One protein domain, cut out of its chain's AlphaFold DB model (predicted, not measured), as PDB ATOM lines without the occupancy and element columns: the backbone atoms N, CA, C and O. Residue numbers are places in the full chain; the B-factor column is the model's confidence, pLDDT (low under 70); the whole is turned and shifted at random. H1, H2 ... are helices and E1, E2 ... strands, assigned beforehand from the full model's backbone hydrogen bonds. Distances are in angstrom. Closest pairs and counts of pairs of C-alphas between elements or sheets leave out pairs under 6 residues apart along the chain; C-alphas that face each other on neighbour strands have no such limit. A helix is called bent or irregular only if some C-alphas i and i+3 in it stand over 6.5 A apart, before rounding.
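Overview. This is residues 2 to 137 of the 219 residues of an uncharacterized protein of Azotobacter chroococcum (UniProt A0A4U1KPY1). A twisted sheet of six strands makes the middle layer of three, with the kinked helix H1 over one face and the shorter helix H2 over the other. A separate two-stranded hairpin, E1 and E2, lies at one end of the longest axis, and the link before E7 reaches the other end. The printed part has 136 residues with two named helices and eight named strands, in the order H1 E1 E2 E3 E4 E5 H2 E6 E7 E8; the large sheet runs E5 E4 E3 E6 E7 E8 and is mixed, the small one is antiparallel. The class is mixed, helices and strands; the whole is compact, with a radius of gyration of the C-alphas of 13.9 A, and spans 44 by 33 by 30 A.

Arrangement. The printed part begins with H1, residues 2 to 19, which has a kink of 58 degrees near residue 13 and is irregular, with C-alphas 14 and 17 at 7.3 A. A long link leads to the hairpin of E1, residues 31 to 36, and E2, residues 39 to 44, antiparallel at 143 degrees; N 34 and O 41 are 2.9 A apart. A second hairpin follows, E3, residues 51 to 55, with E4, residues 60 to 64, antiparallel at 173 degrees, where N 63 and O 52 are 2.8 A apart. E2 and E3 are apart. E5, residues 74 to 78, is an edge strand parallel to E4 at 23 degrees, with N 75 and O 60 at 2.9 A. H1 is on this sheet at a height of 9.1 A. It lies over E4 and only just not over E5 and E3, with 2 of its C-alphas falling on each. On the local plane it stands at 71 degrees to E4, across the strands; the closest C-alphas of H1 and E3 are those of Cys 14 and Ala 55, 5.4 A. H2, residues 84 to 94, is on the opposite face, at a height of 8.0 A, over E3 and along it at 3 degrees on the local plane; their closest C-alphas, of His 52 and Gly 84, are 5.3 A apart. E6, residues 103 to 107, is antiparallel to E3 at 164 degrees, with N 55 and O 103 at 2.8 A. E5, H2 and E6 form a split strand-helix-strand unit, two strands running the same way with E4 and E3 between them, and its crossover is right-handed. E7, residues 125 to 128, is parallel to E6 at 13 degrees, with N 106 and O 128 at 2.9 A. It forms a hairpin with the edge strand E8, residues 133 to 136, antiparallel at 165 degrees, with N 127 and O 134 at 2.9 A. In H2 every O i to N i+4 pair is within hydrogen-bond range; in H1 11 of 14 are.

Along the chain. H1 starts at C-alpha 2, (28.990, 71.435, 95.901), and measures 24.3 A from first to last C-alpha. E1 measures 13.8 A and E2 15.9 A. E3 is 12.4 A long, E4 13.5 A and E5 13.3 A. H2 begins at C-alpha 84, (51.766, 75.105, 77.793), and is 15.5 A long. E6 measures 11.8 A, E7 10.0 A and E8 10.1 A, the last ending at C-alpha 136, (50.264, 81.842, 93.735).

Size, cuts and confidence. The two C-alphas farthest apart, of Lys 38 and Val 123, are 44.4 A apart. The printed part has no cut. The links H1 to E1 and E6 to E7 are long, the latter residues 108 to 124. The mean pLDDT of the printed part is 87.6; residues 2 to 4, 48 and 109 to 110 are under 70.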
ATOM      1  N   GLN A   2      29.336  70.208  96.649       55.25
ATOM      2  CA  GLN A   2      28.990  71.435  95.901       55.25
ATOM      3  C   GLN A   2      30.148  72.087  95.103       55.25
ATOM      4  O   GLN A   2      29.923  72.472  93.963       55.25
ATOM      5  N   SER A   3      31.383  72.155  95.631       59.41
ATOM      6  CA  SER A   3      32.539  72.793  94.941       59.41
ATOM      7  C   SER A   3      32.836  72.166  93.574       59.41
ATOM      8  O   SER A   3      32.995  72.866  92.579       59.41
ATOM      9  N   THR A   4      32.807  70.830  93.514       67.75
ATOM     10  CA  THR A   4      33.128  70.058  92.304       67.75
ATOM     11  C   THR A   4      32.147  70.300  91.160       67.75
ATOM     12  O   THR A   4      32.542  70.190  90.006       67.75
ATOM     13  N   MET A   5      30.895  70.674  91.452       79.12
ATOM     14  CA  MET A   5      29.926  71.007  90.403       79.12
ATOM     15  C   MET A   5      30.239  72.353  89.748       79.12
ATOM     16  O   MET A   5      30.229  72.428  88.530       79.12
ATOM     17  N   ILE A   6      30.607  73.381  90.520       87.38
ATOM     18  CA  ILE A   6      30.922  74.715  89.971       87.38
ATOM     19  C   ILE A   6      32.166  74.653  89.072       87.38
ATOM     20  O   ILE A   6      32.206  75.244  87.995       87.38
ATOM     21  N   GLU A   7      33.184  73.905  89.500       90.94
ATOM     22  CA  GLU A   7      34.423  73.700  88.739       90.94
ATOM     23  C   GLU A   7      34.153  72.978  87.412       90.94
ATOM     24  O   GLU A   7      34.670  73.363  86.361       90.94
ATOM     25  N   LEU A   8      33.293  71.958  87.453       90.19
ATOM     26  CA  LEU A   8      32.877  71.206  86.279       90.19
ATOM     27  C   LEU A   8      31.998  72.035  85.333       90.19
ATOM     28  O   LEU A   8      32.158  71.949  84.119       90.19
ATOM     29  N   GLU A   9      31.096  72.855  85.871       90.62
ATOM     30  CA  GLU A   9      30.243  73.759  85.100       90.62
ATOM     31  C   GLU A   9      31.064  74.825  84.375       90.62
ATOM     32  O   GLU A   9      30.852  75.049  83.180       90.62
ATOM     33  N   LEU A  10      32.032  75.453  85.058       92.19
ATOM     34  CA  LEU A  10      32.918  76.431  84.426       92.19
ATOM     35  C   LEU A  10      33.745  75.775  83.319       92.19
ATOM     36  O   LEU A  10      33.781  76.294  82.204       92.19
ATOM     37  N   TRP A  11      34.346  74.614  83.601       92.94
ATOM     38  CA  TRP A  11      35.059  73.834  82.592       92.94
ATOM     39  C   TRP A  11      34.175  73.535  81.380       92.94
ATOM     40  O   TRP A  11      34.572  73.789  80.241       92.94
ATOM     41  N   HIS A  12      32.973  73.004  81.609       92.56
ATOM     42  CA  HIS A  12      32.073  72.619  80.532       92.56
ATOM     43  C   HIS A  12      31.680  73.826  79.683       92.56
ATOM     44  O   HIS A  12      31.782  73.772  78.463       92.56
ATOM     45  N   ARG A  13      31.312  74.940  80.320       92.75
ATOM     46  CA  ARG A  13      30.939  76.182  79.636       92.75
ATOM     47  C   ARG A  13      32.086  76.767  78.807       92.75
ATOM     48  O   ARG A  13      31.853  77.266  77.714       92.75
ATOM     49  N   CYS A  14      33.310  76.735  79.315       94.38
ATOM     50  CA  CYS A  14      34.452  77.381  78.669       94.38
ATOM     51  C   CYS A  14      35.146  76.491  77.628       94.38
ATOM     52  O   CYS A  14      35.641  76.979  76.617       94.38
ATOM     53  N   ILE A  15      35.195  75.181  77.869       93.62
ATOM     54  CA  ILE A  15      35.958  74.232  77.053       93.62
ATOM     55  C   ILE A  15      35.098  73.027  76.675       93.62
ATOM     56  O   ILE A  15      34.943  72.733  75.490       93.62
ATOM     57  N   GLY A  16      34.520  72.330  77.657       90.88
ATOM     58  CA  GLY A  16      33.905  71.014  77.453       90.88
ATOM     59  C   GLY A  16      32.827  70.969  76.360       90.88
ATOM     60  O   GLY A  16      32.894  70.113  75.476       90.88
ATOM     61  N   GLN A  17      31.893  71.925  76.352       91.44
ATOM     62  CA  GLN A  17      30.803  72.018  75.368       91.44
ATOM     63  C   GLN A  17      31.295  72.263  73.933       91.44
ATOM     64  O   GLN A  17      30.600  71.971  72.960       91.44
ATOM     65  N   HIS A  18      32.511  72.797  73.779       90.06
ATOM     66  CA  HIS A  18      33.127  73.012  72.473       90.06
ATOM     67  C   HIS A  18      33.806  71.749  71.937       90.06
ATOM     68  O   HIS A  18      34.108  71.698  70.744       90.06
ATOM     69  N   LEU A  19      34.045  70.743  72.780       87.31
ATOM     70  CA  LEU A  19      34.723  69.497  72.414       87.31
ATOM     71  C   LEU A  19      33.759  68.321  72.263       87.31
ATOM     72  O   LEU A  19      33.962  67.476  71.395       87.31
ATOM     73  N   THR A  20      32.712  68.268  73.085       83.44
ATOM     74  CA  THR A  20      31.703  67.204  73.069       83.44
ATOM     75  C   THR A  20      30.302  67.772  73.294       83.44
ATOM     76  O   THR A  20      30.138  68.824  73.903       83.44
ATOM     77  N   ARG A  21      29.283  67.060  72.793       78.94
ATOM     78  CA  ARG A  21      27.859  67.344  73.063       78.94
ATOM     79  C   ARG A  21      27.336  66.613  74.304       78.94
ATOM     80  O   ARG A  21      26.146  66.675  74.594       78.94
ATOM     81  N   GLU A  22      28.200  65.859  74.975       77.44
ATOM     82  CA  GLU A  22      27.860  65.101  76.173       77.44
ATOM     83  C   GLU A  22      27.733  66.005  77.405       77.44
ATOM     84  O   GLU A  22      28.200  67.145  77.417       77.44
ATOM     85  N   ALA A  23      27.107  65.467  78.453       74.75
ATOM     86  CA  ALA A  23      26.922  66.143  79.732       74.75
ATOM     87  C   ALA A  23      28.264  66.585  80.372       74.75
ATOM     88  O   ALA A  23      29.309  65.985  80.078       74.75
ATOM     89  N   PRO A  24      28.259  67.611  81.250       78.56
ATOM     90  CA  PRO A  24      29.461  68.201  81.843       78.56
ATOM     91  C   PRO A  24      30.482  67.192  82.375       78.56
ATOM     92  O   PRO A  24      31.669  67.307  82.066       78.56
ATOM     93  N   GLU A  25      30.031  66.161  83.087       78.50
ATOM     94  CA  GLU A  25      30.853  65.107  83.687       78.50
ATOM     95  C   GLU A  25      31.678  64.307  82.672       78.50
ATOM     96  O   GLU A  25      32.779  63.857  82.988       78.50
ATOM     97  N   ASN A  26      31.198  64.194  81.433       76.81
ATOM     98  CA  ASN A  26      31.880  63.478  80.355       76.81
ATOM     99  C   ASN A  26      32.783  64.404  79.522       76.81
ATOM    100  O   ASN A  26      33.608  63.951  78.729       76.81
ATOM    101  N   SER A  27      32.679  65.717  79.730       78.94
ATOM    102  CA  SER A  27      33.366  66.725  78.922       78.94
ATOM    103  C   SER A  27      34.790  67.060  79.376       78.94
ATOM    104  O   SER A  27      35.446  67.898  78.758       78.94
ATOM    105  N   VAL A  28      35.288  66.412  80.435       78.44
ATOM    106  CA  VAL A  28      36.627  66.674  80.999       78.44
ATOM    107  C   VAL A  28      37.736  65.963  80.225       78.44
ATOM    108  O   VAL A  28      38.810  66.520  80.015       78.44
ATOM    109  N   GLN A  29      37.478  64.743  79.751       84.12
ATOM    110  CA  GLN A  29      38.419  63.979  78.926       84.12
ATOM    111  C   GLN A  29      37.734  63.459  77.650       84.12
ATOM    112  O   GLN A  29      37.605  62.245  77.468       84.12
ATOM    113  N   PRO A  30      37.276  64.347  76.751       84.31
ATOM    114  CA  PRO A  30      36.736  63.929  75.467       84.31
ATOM    115  C   PRO A  30      37.862  63.424  74.553       84.31
ATOM    116  O   PRO A  30      39.046  63.719  74.749       84.31
ATOM    117  N   SER A  31      37.488  62.654  73.530       86.56
ATOM    118  CA  SER A  31      38.416  62.284  72.456       86.56
ATOM    119  C   SER A  31      38.513  63.418  71.442       86.56
ATOM    120  O   SER A  31      37.494  63.854  70.911       86.56
ATOM    121  N   VAL A  32      39.732  63.873  71.156       86.69
ATOM    122  CA  VAL A  32      40.023  64.935  70.187       86.69
ATOM    123  C   VAL A  32      40.995  64.439  69.111       86.69
ATOM    124  O   VAL A  32      41.777  63.518  69.366       86.69
ATOM    125  N   PRO A  33      40.965  65.004  67.891       88.44
ATOM    126  CA  PRO A  33      41.989  64.745  66.888       88.44
ATOM    127  C   PRO A  33      43.353  65.257  67.367       88.44
ATOM    128  O   PRO A  33      43.493  66.422  67.734       88.44
ATOM    129  N   THR A  34      44.363  64.393  67.327       86.19
ATOM    130  CA  THR A  34      45.721  64.700  67.788       86.19
ATOM    131  C   THR A  34      46.739  64.281  66.738       86.19
ATOM    132  O   THR A  34      46.610  63.214  66.127       86.19
ATOM    133  N   ARG A  35      47.799  65.078  66.568       83.19
ATOM    134  CA  ARG A  35      48.964  64.697  65.765       83.19
ATOM    135  C   ARG A  35      49.742  63.560  66.429       83.19
ATOM    136  O   ARG A  35      50.278  63.692  67.530       83.19
ATOM    137  N   LEU A  36      49.845  62.444  65.720       80.81
ATOM    138  CA  LEU A  36      50.621  61.261  66.080       80.81
ATOM    139  C   LEU A  36      51.831  61.111  65.150       80.81
ATOM    140  O   LEU A  36      51.947  61.768  64.119       80.81
ATOM    141  N   LYS A  37      52.729  60.171  65.473       81.00
ATOM    142  CA  LYS A  37      53.867  59.827  64.595       81.00
ATOM    143  C   LYS A  37      53.432  59.368  63.194       81.00
ATOM    144  O   LYS A  37      54.210  59.488  62.256       81.00
ATOM    145  N   LYS A  38      52.223  58.813  63.059       82.94
ATOM    146  CA  LYS A  38      51.653  58.311  61.799       82.94
ATOM    147  C   LYS A  38      50.337  59.029  61.469       82.94
ATOM    148  O   LYS A  38      49.289  58.398  61.430       82.94
ATOM    149  N   GLY A  39      50.394  60.345  61.263       84.81
ATOM    150  CA  GLY A  39      49.231  61.152  60.870       84.81
ATOM    151  C   GLY A  39      48.402  61.658  62.054       84.81
ATOM    152  O   GLY A  39      48.932  61.852  63.144       84.81
ATOM    153  N   VAL A  40      47.109  61.897  61.835       86.94
ATOM    154  CA  VAL A  40      46.174  62.415  62.849       86.94
ATOM    155  C   VAL A  40      45.219  61.304  63.271       86.94
ATOM    156  O   VAL A  40      44.680  60.597  62.421       86.94
ATOM    157  N   GLY A  41      45.006  61.140  64.575       85.12
ATOM    158  CA  GLY A  41      44.092  60.134  65.116       85.12
ATOM    159  C   GLY A  41      43.385  60.607  66.385       85.12
ATOM    160  O   GLY A  41      43.860  61.545  67.032       85.12
ATOM    161  N   PRO A  42      42.255  59.980  66.754       86.69
ATOM    162  CA  PRO A  42      41.522  60.344  67.957       86.69
ATOM    163  C   PRO A  42      42.306  59.916  69.200       86.69
ATOM    164  O   PRO A  42      42.658  58.746  69.343       86.69
ATOM    165  N   ASN A  43      42.557  60.851  70.111       87.00
ATOM    166  CA  ASN A  43      43.105  60.558  71.430       87.00
ATOM    167  C   ASN A  43      42.308  61.282  72.500       87.00
ATOM    168  O   ASN A  43      41.852  62.410  72.321       87.00
ATOM    169  N   ARG A  44      42.156  60.623  73.642       85.38
ATOM    170  CA  ARG A  44      41.513  61.226  74.798       85.38
ATOM    171  C   ARG A  44      42.454  62.253  75.429       85.38
ATOM    172  O   ARG A  44      43.622  61.948  75.662       85.38
ATOM    173  N   ILE A  45      41.938  63.445  75.727       81.50
ATOM    174  CA  ILE A  45      42.695  64.477  76.447       81.50
ATOM    175  C   ILE A  45      43.222  63.901  77.771       81.50
ATOM    176  O   ILE A  45      42.479  63.259  78.514       81.50
ATOM    177  N   GLY A  46      44.518  64.081  78.040       73.06
ATOM    178  CA  GLY A  46      45.210  63.522  79.202       73.06
ATOM    179  C   GLY A  46      45.637  62.062  79.056       73.06
ATOM    180  O   GLY A  46      46.635  61.650  79.642       73.06
ATOM    181  N   ALA A  47      44.980  61.260  78.217       70.56
ATOM    182  CA  ALA A  47      45.384  59.878  77.976       70.56
ATOM    183  C   ALA A  47      46.448  59.805  76.868       70.56
ATOM    184  O   ALA A  47      46.156  59.563  75.700       70.56
ATOM    185  N   GLY A  48      47.712  60.004  77.249       65.50
ATOM    186  CA  GLY A  48      48.867  59.866  76.351       65.50
ATOM    187  C   GLY A  48      49.326  61.162  75.676       65.50
ATOM    188  O   GLY A  48      50.427  61.181  75.128       65.50
ATOM    189  N   ILE A  49      48.541  62.242  75.768       72.88
ATOM    190  CA  ILE A  49      48.945  63.614  75.435       72.88
ATOM    191  C   ILE A  49      48.503  64.534  76.573       72.88
ATOM    192  O   ILE A  49      47.304  64.654  76.832       72.88
ATOM    193  N   ASP A  50      49.463  65.196  77.215       81.56
ATOM    194  CA  ASP A  50      49.175  66.269  78.163       81.56
ATOM    195  C   ASP A  50      48.559  67.454  77.411       81.56
ATOM    196  O   ASP A  50      49.105  67.914  76.403       81.56
ATOM    197  N   ALA A  51      47.427  67.954  77.902       89.06
ATOM    198  CA  ALA A  51      46.805  69.167  77.385       89.06
ATOM    199  C   ALA A  51      46.768  70.214  78.489       89.06
ATOM    200  O   ALA A  51      46.109  70.027  79.514       89.06
ATOM    201  N   HIS A  52      47.485  71.310  78.276       93.69
ATOM    202  CA  HIS A  52      47.371  72.467  79.148       93.69
ATOM    203  C   HIS A  52      46.132  73.257  78.758       93.69
ATOM    204  O   HIS A  52      45.695  73.213  77.606       93.69
ATOM    205  N   TYR A  53      45.563  73.978  79.710       95.00
ATOM    206  CA  TYR A  53      44.319  74.683  79.478       95.00
ATOM    207  C   TYR A  53      44.258  76.011  80.221       95.00
ATOM    208  O   TYR A  53      44.892  76.199  81.261       95.00
ATOM    209  N   ILE A  54      43.436  76.901  79.672       97.19
ATOM    210  CA  ILE A  54      42.944  78.115  80.312       97.19
ATOM    211  C   ILE A  54      41.438  78.136  80.063       97.19
ATOM    212  O   ILE A  54      41.009  78.166  78.912       97.19
ATOM    213  N   ALA A  55      40.640  78.089  81.122       96.44
ATOM    214  CA  ALA A  55      39.191  78.209  81.060       96.44
ATOM    215  C   ALA A  55      38.776  79.541  81.690       96.44
ATOM    216  O   ALA A  55      38.848  79.711  82.908       96.44
ATOM    217  N   SER A  56      38.359  80.483  80.849       95.44
ATOM    218  CA  SER A  56      37.879  81.808  81.246       95.44
ATOM    219  C   SER A  56      36.701  82.226  80.364       95.44
ATOM    220  O   SER A  56      36.596  81.809  79.207       95.44
ATOM    221  N   ALA A  57      35.809  83.061  80.901       90.69
ATOM    222  CA  ALA A  57      34.696  83.634  80.146       90.69
ATOM    223  C   ALA A  57      35.178  84.588  79.037       90.69
ATOM    224  O   ALA A  57      34.592  84.623  77.957       90.69
ATOM    225  N   SER A  58      36.272  85.313  79.287       86.56
ATOM    226  CA  SER A  58      36.895  86.258  78.351       86.56
ATOM    227  C   SER A  58      37.688  85.593  77.219       86.56
ATOM    228  O   SER A  58      37.990  86.236  76.215       86.56
ATOM    229  N   GLY A  59      37.996  84.300  77.337       89.88
ATOM    230  CA  GLY A  59      38.702  83.542  76.308       89.88
ATOM    231  C   GLY A  59      39.288  82.252  76.860       89.88
ATOM    232  O   GLY A  59      39.951  82.260  77.896       89.88
ATOM    233  N   SER A  60      39.033  81.137  76.175       96.50
ATOM    234  CA  SER A  60      39.521  79.821  76.588       96.50
ATOM    235  C   SER A  60      40.487  79.217  75.580       96.50
ATOM    236  O   SER A  60      40.389  79.436  74.370       96.50
ATOM    237  N   PHE A  61      41.429  78.434  76.101       96.12
ATOM    238  CA  PHE A  61      42.553  77.898  75.349       96.12
ATOM    239  C   PHE A  61      42.806  76.443  75.718       96.12
ATOM    240  O   PHE A  61      42.775  76.067  76.893       96.12
ATOM    241  N   LEU A  62      43.143  75.647  74.710       93.75
ATOM    242  CA  LEU A  62      43.762  74.340  74.878       93.75
ATOM    243  C   LEU A  62      45.117  74.326  74.188       93.75
ATOM    244  O   LEU A  62      45.207  74.564  72.986       93.75
ATOM    245  N   ILE A  63      46.164  74.028  74.953       93.19
ATOM    246  CA  ILE A  63      47.547  74.024  74.481       93.19
ATOM    247  C   ILE A  63      48.086  72.593  74.498       93.19
ATOM    248  O   ILE A  63      48.155  71.949  75.549       93.19
ATOM    249  N   GLY A  64      48.480  72.081  73.335       89.75
ATOM    250  CA  GLY A  64      48.921  70.695  73.192       89.75
ATOM    251  C   GLY A  64      49.033  70.252  71.737       89.75
ATOM    252  O   GLY A  64      49.006  71.064  70.819       89.75
ATOM    253  N   LYS A  65      49.130  68.938  71.512       88.06
ATOM    254  CA  LYS A  65      49.199  68.335  70.164       88.06
ATOM    255  C   LYS A  65      47.816  68.141  69.531       88.06
ATOM    256  O   LYS A  65      47.535  67.077  68.987       88.06
ATOM    257  N   ILE A  66      46.928  69.118  69.674       87.88
ATOM    258  CA  ILE A  66      45.527  69.017  69.247       87.88
ATOM    259  C   ILE A  66      45.392  69.586  67.831       87.88
ATOM    260  O   ILE A  66      45.769  70.722  67.576       87.88
ATOM    261  N   GLU A  67      44.837  68.795  66.915       87.62
ATOM    262  CA  GLU A  67      44.658  69.135  65.497       87.62
ATOM    263  C   GLU A  67      43.202  69.529  65.239       87.62
ATOM    264  O   GLU A  67      42.418  68.796  64.632       87.62
ATOM    265  N   MET A  68      42.812  70.686  65.768       87.94
ATOM    266  CA  MET A  68      41.467  71.236  65.617       87.94
ATOM    267  C   MET A  68      41.540  72.697  65.185       87.94
ATOM    268  O   MET A  68      42.399  73.448  65.632       87.94
ATOM    269  N   ALA A  69      40.605  73.110  64.329       89.38
ATOM    270  CA  ALA A  69      40.441  74.520  64.002       89.38
ATOM    271  C   ALA A  69      39.903  75.295  65.214       89.38
ATOM    272  O   ALA A  69      39.048  74.789  65.952       89.38
ATOM    273  N   ASN A  70      40.368  76.537  65.369       92.75
ATOM    274  CA  ASN A  70      39.850  77.477  66.360       92.75
ATOM    275  C   ASN A  70      38.333  77.636  66.229       92.75
ATOM    276  O   ASN A  70      37.774  77.621  65.129       92.75
ATOM    277  N   ARG A  71      37.670  77.802  67.370       91.44
ATOM    278  CA  ARG A  71      36.221  77.974  67.475       91.44
ATOM    279  C   ARG A  71      35.917  79.296  68.179       91.44
ATOM    280  O   ARG A  71      36.736  79.764  68.970       91.44
ATOM    281  N   PRO A  72      34.735  79.894  67.957       89.69
ATOM    282  CA  PRO A  72      34.279  80.991  68.802       89.69
ATOM    283  C   PRO A  72      34.314  80.565  70.279       89.69
ATOM    284  O   PRO A  72      33.701  79.562  70.640       89.69
ATOM    285  N   GLY A  73      35.073  81.290  71.104       90.25
ATOM    286  CA  GLY A  73      35.242  81.019  72.539       90.25
ATOM    287  C   GLY A  73      36.362  80.040  72.924       90.25
ATOM    288  O   GLY A  73      36.791  80.077  74.073       90.25
ATOM    289  N   LEU A  74      36.888  79.229  71.992       94.94
ATOM    290  CA  LEU A  74      37.955  78.256  72.268       94.94
ATOM    291  C   LEU A  74      39.030  78.247  71.174       94.94
ATOM    292  O   LEU A  74      38.764  77.886  70.023       94.94
ATOM    293  N   GLN A  75      40.262  78.572  71.556       96.00
ATOM    294  CA  GLN A  75      41.431  78.504  70.682       96.00
ATOM    295  C   GLN A  75      42.302  77.280  70.991       96.00
ATOM    296  O   GLN A  75      42.466  76.887  72.148       96.00
ATOM    297  N   PHE A  76      42.881  76.691  69.948       93.12
ATOM    298  CA  PHE A  76      43.826  75.582  70.039       93.12
ATOM    299  C   PHE A  76      45.229  76.095  69.722       93.12
ATOM    300  O   PHE A  76      45.472  76.620  68.636       93.12
ATOM    301  N   ILE A  77      46.145  75.949  70.678       93.06
ATOM    302  CA  ILE A  77      47.526  76.418  70.565       93.06
ATOM    303  C   ILE A  77      48.453  75.201  70.418       93.06
ATOM    304  O   ILE A  77      48.494  74.352  71.317       93.06
ATOM    305  N   PRO A  78      49.203  75.083  69.311       87.81
ATOM    306  CA  PRO A  78      50.088  73.948  69.089       87.81
ATOM    307  C   PRO A  78      51.305  73.997  70.024       87.81
ATOM    308  O   PRO A  78      51.969  75.023  70.182       87.81
ATOM    309  N   SER A  79      51.629  72.856  70.636       84.31
ATOM    310  CA  SER A  79      52.764  72.726  71.569       84.31
ATOM    311  C   SER A  79      54.149  72.929  70.934       84.31
ATOM    312  O   SER A  79      55.141  73.078  71.643       84.31
ATOM    313  N   GLU A  80      54.231  72.905  69.605       81.44
ATOM    314  CA  GLU A  80      55.442  73.131  68.819       81.44
ATOM    315  C   GLU A  80      55.906  74.597  68.864       81.44
ATOM    316  O   GLU A  80      57.093  74.872  68.696       81.44
ATOM    317  N   GLU A  81      54.992  75.541  69.107       78.75
ATOM    318  CA  GLU A  81      55.288  76.980  69.119       78.75
ATOM    319  C   GLU A  81      55.692  77.491  70.509       78.75
ATOM    320  O   GLU A  81      56.459  78.454  70.654       78.75
ATOM    321  N   THR A  82      55.162  76.858  71.555       84.50
ATOM    322  CA  THR A  82      55.431  77.187  72.954       84.50
ATOM    323  C   THR A  82      55.017  76.038  73.864       84.50
ATOM    324  O   THR A  82      54.074  75.299  73.583       84.50
ATOM    325  N   THR A  83      55.680  75.912  75.014       90.25
ATOM    326  CA  THR A  83      55.190  75.015  76.063       90.25
ATOM    327  C   THR A  83      53.906  75.579  76.675       90.25
ATOM    328  O   THR A  83      53.722  76.800  76.739       90.25
ATOM    329  N   GLY A  84      53.023  74.699  77.158       92.19
ATOM    330  CA  GLY A  84      51.766  75.105  77.793       92.19
ATOM    331  C   GLY A  84      51.980  75.983  79.026       92.19
ATOM    332  O   GLY A  84      51.382  77.047  79.123       92.19
ATOM    333  N   GLN A  85      52.914  75.604  79.903       95.00
ATOM    334  CA  GLN A  85      53.327  76.418  81.053       95.00
ATOM    335  C   GLN A  85      53.780  77.827  80.652       95.00
ATOM    336  O   GLN A  85      53.387  78.804  81.285       95.00
ATOM    337  N   ARG A  86      54.583  77.953  79.585       95.06
ATOM    338  CA  ARG A  86      55.042  79.261  79.110       95.06
ATOM    339  C   ARG A  86      53.885  80.092  78.563       95.06
ATOM    340  O   ARG A  86      53.788  81.264  78.903       95.06
ATOM    341  N   PHE A  87      52.999  79.496  77.764       95.81
ATOM    342  CA  PHE A  87      51.818  80.197  77.248       95.81
ATOM    343  C   PHE A  87      50.924  80.699  78.389       95.81
ATOM    344  O   PHE A  87      50.567  81.872  78.423       95.81
ATOM    345  N   ILE A  88      50.647  79.836  79.370       97.06
ATOM    346  CA  ILE A  88      49.876  80.188  80.566       97.06
ATOM    347  C   ILE A  88      50.552  81.321  81.340       97.06
ATOM    348  O   ILE A  88      49.878  82.268  81.725       97.06
ATOM    349  N   ALA A  89      51.871  81.278  81.541       97.69
ATOM    350  CA  ALA A  89      52.583  82.342  82.247       97.69
ATOM    351  C   ALA A  89      52.504  83.694  81.515       97.69
ATOM    352  O   ALA A  89      52.332  84.728  82.160       97.69
ATOM    353  N   HIS A  90      52.581  83.695  80.179       97.12
ATOM    354  CA  HIS A  90      52.354  84.899  79.375       97.12
ATOM    355  C   HIS A  90      50.928  85.434  79.551       97.12
ATOM    356  O   HIS A  90      50.764  86.612  79.865       97.12
ATOM    357  N   TRP A  91      49.919  84.570  79.423       97.50
ATOM    358  CA  TRP A  91      48.524  84.957  79.623       97.50
ATOM    359  C   TRP A  91      48.280  85.498  81.040       97.50
ATOM    360  O   TRP A  91      47.673  86.551  81.206       97.50
ATOM    361  N   LEU A  92      48.827  84.850  82.073       97.88
ATOM    362  CA  LEU A  92      48.737  85.316  83.458       97.88
ATOM    363  C   LEU A  92      49.296  86.730  83.619       97.88
ATOM    364  O   LEU A  92      48.637  87.599  84.187       97.88
ATOM    365  N   ILE A  93      50.494  86.992  83.102       97.69
ATOM    366  CA  ILE A  93      51.146  88.292  83.280       97.69
ATOM    367  C   ILE A  93      50.414  89.398  82.510       97.69
ATOM    368  O   ILE A  93      50.239  90.481  83.065       97.69
ATOM    369  N   HIS A  94      49.948  89.123  81.290       97.12
ATOM    370  CA  HIS A  94      49.511  90.175  80.364       97.12
ATOM    371  C   HIS A  94      47.996  90.288  80.175       97.12
ATOM    372  O   HIS A  94      47.513  91.369  79.856       97.12
ATOM    373  N   GLU A  95      47.244  89.204  80.360       96.81
ATOM    374  CA  GLU A  95      45.862  89.101  79.862       96.81
ATOM    375  C   GLU A  95      44.846  88.655  80.920       96.81
ATOM    376  O   GLU A  95      43.682  89.038  80.844       96.81
ATOM    377  N   ALA A  96      45.257  87.862  81.915       96.88
ATOM    378  CA  ALA A  96      44.333  87.286  82.888       96.88
ATOM    379  C   ALA A  96      43.531  88.367  83.647       96.88
ATOM    380  O   ALA A  96      44.128  89.311  84.183       96.88
ATOM    381  N   PRO A  97      42.197  88.244  83.741       95.38
ATOM    382  CA  PRO A  97      41.398  89.183  84.516       95.38
ATOM    383  C   PRO A  97      41.689  89.028  86.017       95.38
ATOM    384  O   PRO A  97      42.032  87.941  86.497       95.38
ATOM    385  N   LEU A  98      41.577  90.140  86.751       95.19
ATOM    386  CA  LEU A  98      41.782  90.192  88.207       95.19
ATOM    387  C   LEU A  98      40.462  90.161  88.992       95.19
ATOM    388  O   LEU A  98      40.476  89.962  90.201       95.19
ATOM    389  N   ASP A  99      39.346  90.364  88.303       93.56
ATOM    390  CA  ASP A  99      37.987  90.508  88.825       93.56
ATOM    391  C   ASP A  99      37.049  89.368  88.390       93.56
ATOM    392  O   ASP A  99      35.884  89.334  88.782       93.56
ATOM    393  N   GLU A 100      37.560  88.395  87.629       92.81
ATOM    394  CA  GLU A 100      36.805  87.240  87.144       92.81
ATOM    395  C   GLU A 100      37.474  85.915  87.526       92.81
ATOM    396  O   GLU A 100      38.693  85.762  87.474       92.81
ATOM    397  N   THR A 101      36.655  84.915  87.854       94.62
ATOM    398  CA  THR A 101      37.107  83.545  88.123       94.62
ATOM    399  C   THR A 101      37.524  82.845  86.830       94.62
ATOM    400  O   THR A 101      36.782  82.832  85.847       94.62
ATOM    401  N   TRP A 102      38.662  82.159  86.869       96.44
ATOM    402  CA  TRP A 102      39.156  81.321  85.777       96.44
ATOM    403  C   TRP A 102      39.829  80.053  86.307       96.44
ATOM    404  O   TRP A 102      40.016  79.882  87.512       96.44
ATOM    405  N   MET A 103      40.177  79.134  85.410       96.31
ATOM    406  CA  MET A 103      40.903  77.904  85.735       96.31
ATOM    407  C   MET A 103      42.080  77.737  84.787       96.31
ATOM    408  O   MET A 103      41.953  77.987  83.590       96.31
ATOM    409  N   ILE A 104      43.200  77.253  85.308       97.06
ATOM    410  CA  ILE A 104      44.360  76.872  84.505       97.06
ATOM    411  C   ILE A 104      44.938  75.565  85.030       97.06
ATOM    412  O   ILE A 104      44.854  75.248  86.221       97.06
ATOM    413  N   GLY A 105      45.591  74.826  84.150       94.75
ATOM    414  CA  GLY A 105      46.248  73.599  84.554       94.75
ATOM    415  C   GLY A 105      46.682  72.746  83.385       94.75
ATOM    416  O   GLY A 105      46.741  73.195  82.238       94.75
ATOM    417  N   VAL A 106      46.945  71.486  83.699       92.12
ATOM    418  CA  VAL A 106      47.207  70.421  82.741       92.12
ATOM    419  C   VAL A 106      46.331  69.221  83.054       92.12
ATOM    420  O   VAL A 106      46.261  68.744  84.187       92.12
ATOM    421  N   ILE A 107      45.666  68.715  82.022       87.56
ATOM    422  CA  ILE A 107      44.972  67.436  82.080       87.56
ATOM    423  C   ILE A 107      45.967  66.359  81.656       87.56
ATOM    424  O   ILE A 107      46.355  66.290  80.488       87.56
ATOM    425  N   GLY A 108      46.386  65.545  82.626       78.44
ATOM    426  CA  GLY A 108      47.270  64.393  82.433       78.44
ATOM    427  C   GLY A 108      46.529  63.048  82.462       78.44
ATOM    428  O   GLY A 108      45.303  62.983  82.379       78.44
ATOM    429  N   LYS A 109      47.289  61.955  82.615       68.69
ATOM    430  CA  LYS A 109      46.811  60.559  82.473       68.69
ATOM    431  C   LYS A 109      45.865  60.063  83.575       68.69
ATOM    432  O   LYS A 109      45.198  59.051  83.372       68.69
ATOM    433  N   ALA A 110      45.826  60.721  84.733       63.28
ATOM    434  CA  ALA A 110      44.966  60.317  85.848       63.28
ATOM    435  C   ALA A 110      43.543  60.898  85.724       63.28
ATOM    436  O   ALA A 110      43.176  61.470  84.696       63.28
ATOM    437  N   ASN A 111      42.728  60.730  86.770       70.12
ATOM    438  CA  ASN A 111      41.432  61.401  86.875       70.12
ATOM    439  C   ASN A 111      41.639  62.915  86.700       70.12
ATOM    440  O   ASN A 111      42.450  63.508  87.407       70.12
ATOM    441  N   ALA A 112      40.923  63.523  85.757       71.50
ATOM    442  CA  ALA A 112      41.083  64.932  85.419       71.50
ATOM    443  C   ALA A 112      40.301  65.873  86.345       71.50
ATOM    444  O   ALA A 112      40.627  67.052  86.419       71.50
ATOM    445  N   LEU A 113      39.302  65.370  87.081       78.12
ATOM    446  CA  LEU A 113      38.527  66.181  88.029       78.12
ATOM    447  C   LEU A 113      39.401  66.840  89.120       78.12
ATOM    448  O   LEU A 113      39.198  68.020  89.391       78.12
ATOM    449  N   PRO A 114      40.398  66.156  89.720       76.88
ATOM    450  CA  PRO A 114      41.402  66.797  90.573       76.88
ATOM    451  C   PRO A 114      42.138  67.973  89.924       76.88
ATOM    452  O   PRO A 114      42.494  68.920  90.623       76.88
ATOM    453  N   SER A 115      42.326  67.940  88.602       78.69
ATOM    454  CA  SER A 115      42.984  69.009  87.850       78.69
ATOM    455  C   SER A 115      42.087  70.217  87.607       78.69
ATOM    456  O   SER A 115      42.567  71.192  87.043       78.69
ATOM    457  N   LEU A 116      40.811  70.171  87.999       87.50
ATOM    458  CA  LEU A 116      39.851  71.257  87.839       87.50
ATOM    459  C   LEU A 116      39.688  72.012  89.162       87.50
ATOM    460  O   LEU A 116      38.957  71.579  90.059       87.50
ATOM    461  N   LYS A 117      40.359  73.162  89.290       91.25
ATOM    462  CA  LYS A 117      40.132  74.094  90.401       91.25
ATOM    463  C   LYS A 117      39.996  75.524  89.920       91.25
ATOM    464  O   LYS A 117      40.700  75.957  89.012       91.25
ATOM    465  N   LEU A 118      39.084  76.237  90.573       92.88
ATOM    466  CA  LEU A 118      38.887  77.663  90.374       92.88
ATOM    467  C   LEU A 118      40.050  78.431  90.989       92.88
ATOM    468  O   LEU A 118      40.431  78.180  92.132       92.88
ATOM    469  N   SER A 119      40.551  79.397  90.238       95.81
ATOM    470  CA  SER A 119      41.307  80.514  90.781       95.81
ATOM    471  C   SER A 119      40.342  81.628  91.167       95.81
ATOM    472  O   SER A 119      39.386  81.894  90.441       95.81
ATOM    473  N   GLN A 120      40.606  82.283  92.295       93.62
ATOM    474  CA  GLN A 120      39.941  83.513  92.728       93.62
ATOM    475  C   GLN A 120      40.987  84.635  92.733       93.62
ATOM    476  O   GLN A 120      41.661  84.857  93.748       93.62
ATOM    477  N   PRO A 121      41.204  85.289  91.581       93.25
ATOM    478  CA  PRO A 121      42.196  86.344  91.469       93.25
ATOM    479  C   PRO A 121      41.877  87.526  92.395       93.25
ATOM    480  O   PRO A 121      40.730  87.702  92.807       93.25
ATOM    481  N   PRO A 122      42.889  88.344  92.727       92.12
ATOM    482  CA  PRO A 122      44.297  88.169  92.360       92.12
ATOM    483  C   PRO A 122      45.066  87.195  93.267       92.12
ATOM    484  O   PRO A 122      46.087  86.647  92.852       92.12
ATOM    485  N   VAL A 123      44.604  86.975  94.498       90.62
ATOM    486  CA  VAL A 123      45.438  86.405  95.573       90.62
ATOM    487  C   VAL A 123      45.381  84.881  95.647       90.62
ATOM    488  O   VAL A 123      46.363  84.257  96.034       90.62
ATOM    489  N   LEU A 124      44.250  84.274  95.284       91.25
ATOM    490  CA  LEU A 124      44.021  82.833  95.415       91.25
ATOM    491  C   LEU A 124      44.004  82.176  94.035       91.25
ATOM    492  O   LEU A 124      43.016  81.557  93.629       91.25
ATOM    493  N   CYS A 125      45.096  82.348  93.293       97.12
ATOM    494  CA  CYS A 125      45.265  81.699  92.003       97.12
ATOM    495  C   CYS A 125      45.918  80.330  92.171       97.12
ATOM    496  O   CYS A 125      46.771  80.131  93.036       97.12
ATOM    497  N   ARG A 126      45.523  79.381  91.323       95.75
ATOM    498  CA  ARG A 126      46.027  78.011  91.355       95.75
ATOM    499  C   ARG A 126      46.254  77.487  89.949       95.75
ATOM    500  O   ARG A 126      45.386  77.591  89.086       95.75
ATOM    501  N   TYR A 127      47.408  76.860  89.759       95.81
ATOM    502  CA  TYR A 127      47.671  75.987  88.625       95.81
ATOM    503  C   TYR A 127      47.543  74.532  89.066       95.81
ATOM    504  O   TYR A 127      48.150  74.123  90.057       95.81
ATOM    505  N   CYS A 128      46.742  73.755  88.339       92.62
ATOM    506  CA  CYS A 128      46.409  72.382  88.702       92.62
ATOM    507  C   CYS A 128      47.014  71.336  87.769       92.62
ATOM    508  O   CYS A 128      47.016  71.479  86.549       92.62
ATOM    509  N   GLU A 129      47.430  70.221  88.354       87.81
ATOM    510  CA  GLU A 129      47.886  69.017  87.669       87.81
ATOM    511  C   GLU A 129      47.091  67.805  88.178       87.81
ATOM    512  O   GLU A 129      46.187  67.922  89.007       87.81
ATOM    513  N   ALA A 130      47.382  66.609  87.669       75.31
ATOM    514  CA  ALA A 130      46.593  65.412  87.971       75.31
ATOM    515  C   ALA A 130      46.638  64.999  89.457       75.31
ATOM    516  O   ALA A 130      45.648  64.500  89.985       75.31
ATOM    517  N   ASN A 131      47.771  65.222  90.132       72.50
ATOM    518  CA  ASN A 131      47.986  64.851  91.538       72.50
ATOM    519  C   ASN A 131      48.654  65.966  92.362       72.50
ATOM    520  O   ASN A 131      49.069  65.743  93.497       72.50
ATOM    521  N   SER A 132      48.811  67.146  91.774       82.81
ATOM    522  CA  SER A 132      49.616  68.249  92.295       82.81
ATOM    523  C   SER A 132      49.036  69.573  91.814       82.81
ATOM    524  O   SER A 132      48.104  69.629  91.014       82.81
ATOM    525  N   GLY A 133      49.591  70.655  92.328       87.69
ATOM    526  CA  GLY A 133      49.318  72.000  91.873       87.69
ATOM    527  C   GLY A 133      50.214  72.967  92.619       87.69
ATOM    528  O   GLY A 133      50.932  72.575  93.543       87.69
ATOM    529  N   LEU A 134      50.158  74.226  92.219       94.19
ATOM    530  CA  LEU A 134      50.796  75.309  92.948       94.19
ATOM    531  C   LEU A 134      49.819  76.467  93.095       94.19
ATOM    532  O   LEU A 134      49.054  76.769  92.175       94.19
ATOM    533  N   ASP A 135      49.881  77.094  94.263       96.69
ATOM    534  CA  ASP A 135      49.150  78.309  94.594       96.69
ATOM    535  C   ASP A 135      50.069  79.506  94.423       96.69
ATOM    536  O   ASP A 135      51.265  79.422  94.715       96.69
ATOM    537  N   PHE A 136      49.516  80.613  93.945       97.88
ATOM    538  CA  PHE A 136      50.264  81.842  93.735       97.88
ATOM    539  C   PHE A 136      49.360  83.068  93.825       97.88
ATOM    540  O   PHE A 136      48.164  83.018  93.534       97.88
ATOM    541  N   ASN A 137      49.966  84.200  94.165       97.94
ATOM    542  CA  ASN A 137      49.356  85.512  94.074       97.94
ATOM    543  C   ASN A 137      49.744  86.186  92.745       97.94
ATOM    544  O   ASN A 137      50.909  86.520  92.503       97.94
TER     545      ASN A 137